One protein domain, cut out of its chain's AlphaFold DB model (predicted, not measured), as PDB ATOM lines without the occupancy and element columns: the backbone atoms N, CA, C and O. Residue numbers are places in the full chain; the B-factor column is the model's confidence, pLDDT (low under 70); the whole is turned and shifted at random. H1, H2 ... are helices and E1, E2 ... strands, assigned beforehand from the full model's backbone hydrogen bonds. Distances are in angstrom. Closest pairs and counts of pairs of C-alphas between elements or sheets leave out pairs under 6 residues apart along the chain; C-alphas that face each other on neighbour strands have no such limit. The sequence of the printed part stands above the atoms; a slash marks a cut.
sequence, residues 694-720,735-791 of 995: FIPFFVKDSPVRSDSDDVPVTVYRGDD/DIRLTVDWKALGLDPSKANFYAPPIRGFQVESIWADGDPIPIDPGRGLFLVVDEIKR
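This is residues 694 to 720 and 735 to 791 of the 995 residues of an uncharacterized protein of Phycisphaerales bacterium (UniProt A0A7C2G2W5). With little regular structure, loops and short strands wrap into a loose, broken ring: sheet E5-E4-E7 on one side, antiparallel pair E1-E3 on another, E2 and E6 between them, H1 at one end. Only 32 of 84 printed residues are in named elements, mostly strand, ordered E1 E2 E3 H1 E4 E5 E6 E7. It is compact, radius of gyration of the C-alphas 12.4 A, spanning 32 by 31 by 22 A.

Start at E1, residues 704 to 706, antiparallel to E3, residues 738 to 740; N 705 and O 739 are 3.0 A apart, within hydrogen-bond range. Residues 694 to 695 pair with 715 to 716 of E2, residues 713 to 717. H1, residues 742 to 745, too short for O i to N i+4 pairs, is not on the sheet of E4, residues 753 to 756, E5, residues 766 to 768, and E7, residues 781 to 787. E4 and E5 form an antiparallel hairpin, N 754 to O 768 2.9 A; E4 and E7 are antiparallel, N 755 to O 785 2.9 A. Residues 735 to 736 pair with 774 to 775 of E6, residues 774 to 776.

Find E1's start, C-alpha 704, at (5.084, -46.151, -2.715); E7, 19.3 A long, ends at C-alpha 787, (9.729, -33.784, -5.332).

Residues 721 to 734 are cut out; C-alphas 720 and 735 are 27.1 A apart. No printed residue is under 70 in pLDDT.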
ATOM      1  N   PHE A 694      11.655 -43.507   7.942       97.75
ATOM      2  CA  PHE A 694      12.035 -44.778   7.329       97.75
ATOM      3  C   PHE A 694      10.835 -45.730   7.256       97.75
ATOM      4  O   PHE A 694      10.355 -46.234   8.278       97.75
ATOM      5  N   ILE A 695      10.367 -45.998   6.035       98.31
ATOM      6  CA  ILE A 695       9.219 -46.857   5.726       98.31
ATOM      7  C   ILE A 695       9.693 -47.985   4.784       98.31
ATOM      8  O   ILE A 695       9.700 -47.829   3.559       98.31
ATOM      9  N   PRO A 696      10.135 -49.127   5.342       97.69
ATOM     10  CA  PRO A 696      10.586 -50.283   4.569       97.69
ATOM     11  C   PRO A 696       9.508 -50.879   3.666       97.69
ATOM     12  O   PRO A 696       8.322 -50.849   3.986       97.69
ATOM     13  N   PHE A 697       9.940 -51.531   2.587       97.38
ATOM     14  CA  PHE A 697       9.062 -52.183   1.605       97.38
ATOM     15  C   PHE A 697       8.050 -53.187   2.186       97.38
ATOM     16  O   PHE A 697       7.009 -53.423   1.576       97.38
ATOM     17  N   PHE A 698       8.348 -53.797   3.338       95.94
ATOM     18  CA  PHE A 698       7.471 -54.776   3.989       95.94
ATOM     19  C   PHE A 698       6.330 -54.141   4.803       95.94
ATOM     20  O   PHE A 698       5.459 -54.865   5.275       95.94
ATOM     21  N   VAL A 699       6.301 -52.811   4.955       97.12
ATOM     22  CA  VAL A 699       5.188 -52.100   5.600       97.12
ATOM     23  C   VAL A 699       3.929 -52.204   4.728       97.12
ATOM     24  O   VAL A 699       3.946 -51.899   3.527       97.12
ATOM     25  N   LYS A 700       2.814 -52.639   5.331       93.19
ATOM     26  CA  LYS A 700       1.539 -52.955   4.656       93.19
ATOM     27  C   LYS A 700       0.854 -51.739   4.034       93.19
ATOM     28  O   LYS A 700       0.194 -51.906   3.009       93.19
ATOM     29  N   ASP A 701       1.106 -50.547   4.555       92.88
ATOM     30  CA  ASP A 701       0.582 -49.283   4.022       92.88
ATOM     31  C   ASP A 701       1.714 -48.359   3.532       92.88
ATOM     32  O   ASP A 701       1.662 -47.142   3.701       92.88
ATOM     33  N   SER A 702       2.777 -48.932   2.945       96.81
ATOM     34  CA  SER A 702       3.845 -48.136   2.319       96.81
ATOM     35  C   SER A 702       3.265 -47.211   1.233       96.81
ATOM     36  O   SER A 702       2.536 -47.696   0.361       96.81
ATOM     37  N   PRO A 703       3.611 -45.908   1.227       97.31
ATOM     38  CA  PRO A 703       3.027 -44.931   0.309       97.31
ATOM     39  C   PRO A 703       3.517 -45.085  -1.134       97.31
ATOM     40  O   PRO A 703       2.928 -44.502  -2.039       97.31
ATOM     41  N   VAL A 704       4.587 -45.849  -1.369       98.12
ATOM     42  CA  VAL A 704       5.084 -46.151  -2.715       98.12
ATOM     43  C   VAL A 704       5.355 -47.639  -2.837       98.12
ATOM     44  O   VAL A 704       6.021 -48.238  -1.988       98.12
ATOM     45  N   ARG A 705       4.859 -48.237  -3.921       97.56
ATOM     46  CA  ARG A 705       5.053 -49.652  -4.249       97.56
ATOM     47  C   ARG A 705       5.349 -49.845  -5.721       97.56
ATOM     48  O   ARG A 705       4.827 -49.124  -6.560       97.56
ATOM     49  N   SER A 706       6.154 -50.852  -6.019       97.38
ATOM     50  CA  SER A 706       6.316 -51.381  -7.371       97.38
ATOM     51  C   SER A 706       5.162 -52.329  -7.703       97.38
ATOM     52  O   SER A 706       4.636 -52.997  -6.813       97.38
ATOM     53  N   ASP A 707       4.807 -52.439  -8.980       96.38
ATOM     54  CA  ASP A 707       3.896 -53.460  -9.513       96.38
ATOM     55  C   ASP A 707       4.528 -54.867  -9.606       96.38
ATOM     56  O   ASP A 707       3.908 -55.806 -10.106       96.38
ATOM     57  N   SER A 708       5.758 -55.036  -9.110       96.25
ATOM     58  CA  SER A 708       6.476 -56.309  -9.061       96.25
ATOM     59  C   SER A 708       7.061 -56.593  -7.675       96.25
ATOM     60  O   SER A 708       8.000 -55.916  -7.257       96.25
ATOM     61  N   ASP A 709       6.657 -57.712  -7.066       94.50
ATOM     62  CA  ASP A 709       7.183 -58.207  -5.779       94.50
ATOM     63  C   ASP A 709       8.702 -58.466  -5.785       94.50
ATOM     64  O   ASP A 709       9.374 -58.308  -4.769       94.50
ATOM     65  N   ASP A 710       9.276 -58.811  -6.944       97.00
ATOM     66  CA  ASP A 710      10.728 -59.009  -7.090       97.00
ATOM     67  C   ASP A 710      11.533 -57.697  -7.065       97.00
ATOM     68  O   ASP A 710      12.764 -57.731  -7.131       97.00
ATOM     69  N   VAL A 711      10.867 -56.538  -7.059       98.06
ATOM     70  CA  VAL A 711      11.504 -55.217  -7.114       98.06
ATOM     71  C   VAL A 711      10.950 -54.334  -5.987       98.06
ATOM     72  O   VAL A 711      10.189 -53.402  -6.256       98.06
ATOM     73  N   PRO A 712      11.276 -54.646  -4.717       97.94
ATOM     74  CA  PRO A 712      10.799 -53.891  -3.563       97.94
ATOM     75  C   PRO A 712      11.252 -52.427  -3.583       97.94
ATOM     76  O   PRO A 712      12.318 -52.088  -4.111       97.94
ATOM     77  N   VAL A 713      10.440 -51.577  -2.951       98.56
ATOM     78  CA  VAL A 713      10.674 -50.136  -2.811       98.56
ATOM     79  C   VAL A 713      10.599 -49.757  -1.339       98.56
ATOM     80  O   VAL A 713       9.569 -49.962  -0.701       98.56
ATOM     81  N   THR A 714      11.681 -49.193  -0.814       98.62
ATOM     82  CA  THR A 714      11.724 -48.610   0.531       98.62
ATOM     83  C   THR A 714      11.689 -47.095   0.430       98.62
ATOM     84  O   THR A 714      12.383 -46.504  -0.401       98.62
ATOM     85  N   VAL A 715      10.878 -46.477   1.283       98.62
ATOM     86  CA  VAL A 715      10.585 -45.046   1.277       98.62
ATOM     87  C   VAL A 715      11.274 -44.377   2.464       98.62
ATOM     88  O   VAL A 715      11.173 -44.840   3.597       98.62
ATOM     89  N   TYR A 716      11.951 -43.270   2.192       97.88
ATOM     90  CA  TYR A 716      12.525 -42.357   3.174       97.88
ATOM     91  C   TYR A 716      11.840 -41.013   2.962       97.88
ATOM     92  O   TYR A 716      12.186 -40.258   2.047       97.88
ATOM     93  N   ARG A 717      10.781 -40.763   3.728       97.25
ATOM     94  CA  ARG A 717       9.919 -39.594   3.531       97.25
ATOM     95  C   ARG A 717      10.446 -38.423   4.358       97.25
ATOM     96  O   ARG A 717      10.515 -38.529   5.578       97.25
ATOM     97  N   GLY A 718      10.827 -37.338   3.689       94.50
ATOM     98  CA  GLY A 718      11.046 -36.032   4.308       94.50
ATOM     99  C   GLY A 718       9.792 -35.157   4.213       94.50
ATOM    100  O   GLY A 718       8.734 -35.629   3.797       94.50
ATOM    101  N   ASP A 719       9.922 -33.881   4.569       87.44
ATOM    102  CA  ASP A 719       8.786 -32.948   4.614       87.44
ATOM    103  C   ASP A 719       8.298 -32.515   3.220       87.44
ATOM    104  O   ASP A 719       7.096 -32.461   2.974       87.44
ATOM    105  N   ASP A 720       9.221 -32.198   2.304       89.44
ATOM    106  CA  ASP A 720       8.931 -31.659   0.960       89.44
ATOM    107  C   ASP A 720       9.444 -32.542  -0.190       89.44
ATOM    108  O   ASP A 720       9.280 -32.224  -1.371       89.44
ATOM    109  N   ASP A 735      10.547 -53.732 -16.416       91.50
ATOM    110  CA  ASP A 735      10.094 -52.354 -16.574       91.50
ATOM    111  C   ASP A 735       8.935 -52.137 -15.594       91.50
ATOM    112  O   ASP A 735       7.789 -52.473 -15.898       91.50
ATOM    113  N   ILE A 736       9.253 -51.670 -14.385       95.88
ATOM    114  CA  ILE A 736       8.284 -51.545 -13.288       95.88
ATOM    115  C   ILE A 736       7.489 -50.245 -13.392       95.88
ATOM    116  O   ILE A 736       7.977 -49.255 -13.942       95.88
ATOM    117  N   ARG A 737       6.300 -50.216 -12.794       96.62
ATOM    118  CA  ARG A 737       5.560 -48.978 -12.515       96.62
ATOM    119  C   ARG A 737       5.396 -48.783 -11.021       96.62
ATOM    120  O   ARG A 737       5.193 -49.740 -10.277       96.62
ATOM    121  N   LEU A 738       5.474 -47.527 -10.592       97.50
ATOM    122  CA  LEU A 738       5.276 -47.158  -9.197       97.50
ATOM    123  C   LEU A 738       3.819 -46.755  -8.968       97.50
ATOM    124  O   LEU A 738       3.288 -45.897  -9.662       97.50
ATOM    125  N   THR A 739       3.184 -47.382  -7.984       96.69
ATOM    126  CA  THR A 739       1.916 -46.930  -7.408       96.69
ATOM    127  C   THR A 739       2.232 -46.018  -6.232       96.69
ATOM    128  O   THR A 739       2.983 -46.423  -5.342       96.69
ATOM    129  N   VAL A 740       1.667 -44.810  -6.229       97.38
ATOM    130  CA  VAL A 740       1.966 -43.774  -5.234       97.38
ATOM    131  C   VAL A 740       0.696 -43.268  -4.558       97.38
ATOM    132  O   VAL A 740      -0.246 -42.832  -5.219       97.38
ATOM    133  N   ASP A 741       0.694 -43.268  -3.226       97.06
ATOM    134  CA  ASP A 741      -0.231 -42.478  -2.417       97.06
ATOM    135  C   ASP A 741       0.332 -41.060  -2.242       97.06
ATOM    136  O   ASP A 741       1.058 -40.743  -1.296       97.06
ATOM    137  N   TRP A 742      -0.022 -40.187  -3.185       95.56
ATOM    138  CA  TRP A 742       0.417 -38.791  -3.212       95.56
ATOM    139  C   TRP A 742       0.005 -38.006  -1.962       95.56
ATOM    140  O   TRP A 742       0.735 -37.122  -1.515       95.56
ATOM    141  N   LYS A 743      -1.130 -38.361  -1.348       94.81
ATOM    142  CA  LYS A 743      -1.598 -37.721  -0.115       94.81
ATOM    143  C   LYS A 743      -0.720 -38.116   1.069       94.81
ATOM    144  O   LYS A 743      -0.403 -37.256   1.885       94.81
ATOM    145  N   ALA A 744      -0.323 -39.383   1.159       94.88
ATOM    146  CA  ALA A 744       0.595 -39.854   2.194       94.88
ATOM    147  C   ALA A 744       2.024 -39.303   2.025       94.88
ATOM    148  O   ALA A 744       2.741 -39.182   3.022       94.88
ATOM    149  N   LEU A 745       2.429 -38.958   0.795       95.12
ATOM    150  CA  LEU A 745       3.690 -38.257   0.521       95.12
ATOM    151  C   LEU A 745       3.612 -36.738   0.712       95.12
ATOM    152  O   LEU A 745       4.648 -36.112   0.889       95.12
ATOM    153  N   GLY A 746       2.416 -36.145   0.664       93.94
ATOM    154  CA  GLY A 746       2.242 -34.694   0.756       93.94
ATOM    155  C   GLY A 746       2.671 -33.928  -0.502       93.94
ATOM    156  O   GLY A 746       2.993 -32.749  -0.397       93.94
ATOM    157  N   LEU A 747       2.669 -34.573  -1.676       94.25
ATOM    158  CA  LEU A 747       3.131 -33.993  -2.946       94.25
ATOM    159  C   LEU A 747       1.991 -33.879  -3.972       94.25
ATOM    160  O   LEU A 747       1.085 -34.713  -4.013       94.25
ATOM    161  N   ASP A 748       2.053 -32.866  -4.835       92.56
ATOM    162  CA  ASP A 748       1.126 -32.660  -5.949       92.56
ATOM    163  C   ASP A 748       1.512 -33.547  -7.151       92.56
ATOM    164  O   ASP A 748       2.542 -33.298  -7.791       92.56
ATOM    165  N   PRO A 749       0.686 -34.540  -7.537       92.31
ATOM    166  CA  PRO A 749       1.003 -35.449  -8.642       92.31
ATOM    167  C   PRO A 749       1.185 -34.736  -9.986       92.31
ATOM    168  O   PRO A 749       1.868 -35.245 -10.868       92.31
ATOM    169  N   SER A 750       0.597 -33.546 -10.166       91.12
ATOM    170  CA  SER A 750       0.741 -32.775 -11.406       91.12
ATOM    171  C   SER A 750       2.097 -32.073 -11.539       91.12
ATOM    172  O   SER A 750       2.445 -31.593 -12.623       91.12
ATOM    173  N   LYS A 751       2.861 -31.992 -10.444       91.25
ATOM    174  CA  LYS A 751       4.173 -31.334 -10.376       91.25
ATOM    175  C   LYS A 751       5.300 -32.289 -10.012       91.25
ATOM    176  O   LYS A 751       6.447 -31.994 -10.350       91.25
ATOM    177  N   ALA A 752       4.985 -33.381  -9.322       92.50
ATOM    178  CA  ALA A 752       5.957 -34.353  -8.867       92.50
ATOM    179  C   ALA A 752       6.633 -35.081 -10.037       92.50
ATOM    180  O   ALA A 752       6.012 -35.382 -11.056       92.50
ATOM    181  N   ASN A 753       7.924 -35.375  -9.889       91.06
ATOM    182  CA  ASN A 753       8.676 -36.202 -10.833       91.06
ATOM    183  C   ASN A 753       9.562 -37.184 -10.067       91.06
ATOM    184  O   ASN A 753      10.012 -36.886  -8.963       91.06
ATOM    185  N   PHE A 754       9.882 -38.318 -10.686       95.12
ATOM    186  CA  PHE A 754      10.861 -39.261 -10.155       95.12
ATOM    187  C   PHE A 754      12.234 -38.932 -10.726       95.12
ATOM    188  O   PHE A 754      12.514 -39.216 -11.892       95.12
ATOM    189  N   TYR A 755      13.097 -38.323  -9.920       95.19
ATOM    190  CA  TYR A 755      14.432 -37.908 -10.333       95.19
ATOM    191  C   TYR A 755      15.504 -38.860  -9.802       95.19
ATOM    192  O   TYR A 755      15.704 -38.978  -8.600       95.19
ATOM    193  N   ALA A 756      16.252 -39.501 -10.694       94.56
ATOM    194  CA  ALA A 756      17.485 -40.196 -10.345       94.56
ATOM    195  C   ALA A 756      18.667 -39.216 -10.439       94.56
ATOM    196  O   ALA A 756      19.075 -38.903 -11.561       94.56
ATOM    197  N   PRO A 757      19.270 -38.760  -9.323       92.56
ATOM    198  CA  PRO A 757      20.508 -37.985  -9.385       92.56
ATOM    199  C   PRO A 757      21.664 -38.841  -9.928       92.56
ATOM    200  O   PRO A 757      21.667 -40.058  -9.725       92.56
ATOM    201  N   PRO A 758      22.673 -38.259 -10.599       88.81
ATOM    202  CA  PRO A 758      23.833 -39.014 -11.054       88.81
ATOM    203  C   PRO A 758      24.694 -39.460  -9.865       88.81
ATOM    204  O   PRO A 758      25.181 -38.643  -9.086       88.81
ATOM    205  N   ILE A 759      24.954 -40.764  -9.762       89.38
ATOM    206  CA  ILE A 759      25.793 -41.347  -8.708       89.38
ATOM    207  C   ILE A 759      26.857 -42.206  -9.370       89.38
ATOM    208  O   ILE A 759      26.570 -43.241  -9.980       89.38
ATOM    209  N   ARG A 760      28.116 -41.777  -9.252       78.81
ATOM    210  CA  ARG A 760      29.244 -42.414  -9.939       78.81
ATOM    211  C   ARG A 760      29.303 -43.915  -9.649       78.81
ATOM    212  O   ARG A 760      29.391 -44.331  -8.500       78.81
ATOM    213  N   GLY A 761      29.324 -44.717 -10.715       78.00
ATOM    214  CA  GLY A 761      29.410 -46.178 -10.628       78.00
ATOM    215  C   GLY A 761      28.124 -46.871 -10.164       78.00
ATOM    216  O   GLY A 761      28.125 -48.094 -10.046       78.00
ATOM    217  N   PHE A 762      27.045 -46.116  -9.938       86.50
ATOM    218  CA  PHE A 762      25.790 -46.608  -9.382       86.50
ATOM    219  C   PHE A 762      24.598 -46.338 -10.315       86.50
ATOM    220  O   PHE A 762      23.957 -47.284 -10.776       86.50
ATOM    221  N   GLN A 763      24.341 -45.073 -10.667       88.25
ATOM    222  CA  GLN A 763      23.276 -44.682 -11.598       88.25
ATOM    223  C   GLN A 763      23.653 -43.429 -12.394       88.25
ATOM    224  O   GLN A 763      24.485 -42.626 -11.970       88.25
ATOM    225  N   VAL A 764      23.033 -43.265 -13.558       85.75
ATOM    226  CA  VAL A 764      23.133 -42.040 -14.360       85.75
ATOM    227  C   VAL A 764      21.965 -41.119 -14.034       85.75
ATOM    228  O   VAL A 764      20.948 -41.581 -13.520       85.75
ATOM    229  N   GLU A 765      22.104 -39.836 -14.356       88.19
ATOM    230  CA  GLU A 765      20.998 -38.899 -14.209       88.19
ATOM    231  C   GLU A 765      19.816 -39.322 -15.093       88.19
ATOM    232  O   GLU A 765      19.995 -39.649 -16.271       88.19
ATOM    233  N   SER A 766      18.611 -39.378 -14.534       89.00
ATOM    234  CA  SER A 766      17.389 -39.750 -15.259       89.00
ATOM    235  C   SER A 766      16.159 -39.130 -14.598       89.00
ATOM    236  O   SER A 766      16.195 -38.765 -13.424       89.00
ATOM    237  N   ILE A 767      15.075 -38.983 -15.359       90.69
ATOM    238  CA  ILE A 767      13.800 -38.474 -14.852       90.69
ATOM    239  C   ILE A 767      12.637 -39.230 -15.493       90.69
ATOM    240  O   ILE A 767      12.677 -39.506 -16.695       90.69
ATOM    241  N   TRP A 768      11.619 -39.532 -14.693       90.94
ATOM    242  CA  TRP A 768      10.377 -40.179 -15.115       90.94
ATOM    243  C   TRP A 768       9.168 -39.406 -14.581       90.94
ATOM    244  O   TRP A 768       9.225 -38.840 -13.485       90.94
ATOM    245  N   ALA A 769       8.092 -39.374 -15.365       89.31
ATOM    246  CA  ALA A 769       6.789 -38.881 -14.931       89.31
ATOM    247  C   ALA A 769       6.009 -39.979 -14.186       89.31
ATOM    248  O   ALA A 769       6.398 -41.148 -14.186       89.31
ATOM    249  N   ASP A 770       4.892 -39.608 -13.560       90.31
ATOM    250  CA  ASP A 770       3.979 -40.588 -12.967       90.31
ATOM    251  C   ASP A 770       3.427 -41.566 -14.019       90.31
ATOM    252  O   ASP A 770       3.061 -41.177 -15.129       90.31
ATOM    253  N   GLY A 771       3.407 -42.854 -13.672       88.25
ATOM    254  CA  GLY A 771       3.000 -43.955 -14.550       88.25
ATOM    255  C   GLY A 771       4.018 -44.396 -15.615       88.25
ATOM    256  O   GLY A 771       3.784 -45.418 -16.277       88.25
ATOM    257  N   ASP A 772       5.143 -43.689 -15.781       88.94
ATOM    258  CA  ASP A 772       6.195 -44.096 -16.718       88.94
ATOM    259  C   ASP A 772       6.822 -45.442 -16.294       88.94
ATOM    260  O   ASP A 772       7.073 -45.672 -15.109       88.94
ATOM    261  N   PRO A 773       7.123 -46.345 -17.247       90.50
ATOM    262  CA  PRO A 773       7.869 -47.560 -16.951       90.50
ATOM    263  C   PRO A 773       9.335 -47.243 -16.617       90.50
ATOM    264  O   PRO A 773      10.033 -46.561 -17.374       90.50
ATOM    265  N   ILE A 774       9.825 -47.797 -15.507       91.62
ATOM    266  CA  ILE A 774      11.198 -47.629 -15.024       91.62
ATOM    267  C   ILE A 774      11.962 -48.953 -15.207       91.62
ATOM    268  O   ILE A 774      11.637 -49.942 -14.546       91.62
ATOM    269  N   PRO A 775      12.992 -49.006 -16.072       89.25
ATOM    270  CA  PRO A 775      13.750 -50.229 -16.314       89.25
ATOM    271  C   PRO A 775      14.719 -50.532 -15.163       89.25
ATOM    272  O   PRO A 775      15.619 -49.740 -14.868       89.25
ATOM    273  N   ILE A 776      14.591 -51.713 -14.556       91.12
ATOM    274  CA  ILE A 776      15.464 -52.209 -13.486       91.12
ATOM    275  C   ILE A 776      16.097 -53.544 -13.896       91.12
ATOM    276  O   ILE A 776      15.421 -54.549 -14.117       91.12
ATOM    277  N   ASP A 777      17.429 -53.564 -13.950       87.69
ATOM    278  CA  ASP A 777      18.209 -54.759 -14.286       87.69
ATOM    279  C   ASP A 777      18.307 -55.751 -13.105       87.69
ATOM    280  O   ASP A 777      18.330 -55.323 -11.944       87.69
ATOM    281  N   PRO A 778      18.485 -57.061 -13.375       90.19
ATOM    282  CA  PRO A 778      18.738 -58.073 -12.350       90.19
ATOM    283  C   PRO A 778      19.880 -57.685 -11.410       90.19
ATOM    284  O   PRO A 778      20.971 -57.310 -11.852       90.19
ATOM    285  N   GLY A 779      19.638 -57.783 -10.100       91.81
ATOM    286  CA  GLY A 779      20.646 -57.490  -9.076       91.81
ATOM    287  C   GLY A 779      21.061 -56.019  -8.980       91.81
ATOM    288  O   GLY A 779      22.038 -55.719  -8.294       91.81
ATOM    289  N   ARG A 780      20.354 -55.106  -9.656       93.31
ATOM    290  CA  ARG A 780      20.560 -53.652  -9.594       93.31
ATOM    291  C   ARG A 780      19.299 -52.943  -9.131       93.31
ATOM    292  O   ARG A 780      18.334 -53.579  -8.734       93.31
ATOM    293  N   GLY A 781      19.328 -51.622  -9.178       94.69
ATOM    294  CA  GLY A 781      18.298 -50.762  -8.642       94.69
ATOM    295  C   GLY A 781      18.519 -49.303  -9.011       94.69
ATOM    296  O   GLY A 781      19.374 -48.993  -9.848       94.69
ATOM    297  N   LEU A 782      17.784 -48.424  -8.343       95.38
ATOM    298  CA  LEU A 782      17.868 -46.974  -8.479       95.38
ATOM    299  C   LEU A 782      17.604 -46.308  -7.131       95.38
ATOM    300  O   LEU A 782      16.881 -46.851  -6.295       95.38
ATOM    301  N   PHE A 783      18.145 -45.104  -6.974       95.75
ATOM    302  CA  PHE A 783      17.614 -44.121  -6.041       95.75
ATOM    303  C   PHE A 783      16.855 -43.067  -6.804       95.75
ATOM    304  O   PHE A 783      17.375 -42.513  -7.777       95.75
ATOM    305  N   LEU A 784      15.659 -42.768  -6.323       96.94
ATOM    306  CA  LEU A 784      14.831 -41.708  -6.868       96.94
ATOM    307  C   LEU A 784      14.549 -40.701  -5.762       96.94
ATOM    308  O   LEU A 784      14.179 -41.085  -4.659       96.94
ATOM    309  N   VAL A 785      14.710 -39.423  -6.065       96.88
ATOM    310  CA  VAL A 785      14.151 -38.323  -5.288       96.88
ATOM    311  C   VAL A 785      12.835 -37.940  -5.951       96.88
ATOM    312  O   VAL A 785      12.797 -37.680  -7.154       96.88
ATOM    313  N   VAL A 786      11.761 -37.949  -5.175       97.06
ATOM    314  CA  VAL A 786      10.424 -37.527  -5.583       97.06
ATOM    315  C   VAL A 786      10.147 -36.188  -4.926       97.06
ATOM    316  O   VAL A 786      10.090 -36.098  -3.702       97.06
ATOM    317  N   ASP A 787      10.023 -35.153  -5.748       94.75
ATOM    318  CA  ASP A 787       9.729 -33.784  -5.332       94.75
ATOM    319  C   ASP A 787       9.063 -33.003  -6.481       94.75
ATOM    320  O   ASP A 787       8.910 -33.507  -7.599       94.75
ATOM    321  N   GLU A 788       8.669 -31.758  -6.208       94.25
ATOM    322  CA  GLU A 788       8.027 -30.852  -7.173       94.25
ATOM    323  C   GLU A 788       9.025 -29.948  -7.930       94.25
ATOM    324  O   GLU A 788       8.638 -28.984  -8.604       94.25
ATOM    325  N   ILE A 789      10.333 -30.223  -7.836       91.50
ATOM    326  CA  ILE A 789      11.369 -29.397  -8.458       91.50
ATOM    327  C   ILE A 789      11.462 -29.728  -9.949       91.50
ATOM    328  O   ILE A 789      11.821 -30.832 -10.371       91.50
ATOM    329  N   LYS A 790      11.224 -28.713 -10.784       87.75
ATOM    330  CA  LYS A 790      11.366 -28.827 -12.239       87.75
ATOM    331  C   LYS A 790      12.831 -29.022 -12.630       87.75
ATOM    332  O   LYS A 790      13.648 -28.117 -12.466       87.75
ATOM    333  N   ARG A 791      13.138 -30.168 -13.238       87.81
ATOM    334  CA  ARG A 791      14.462 -30.494 -13.792       87.81
ATOM    335  C   ARG A 791      14.366 -30.765 -15.288       87.81
ATOM    336  O   ARG A 791      13.388 -31.336 -15.766       87.81
TER     337      ARG A 791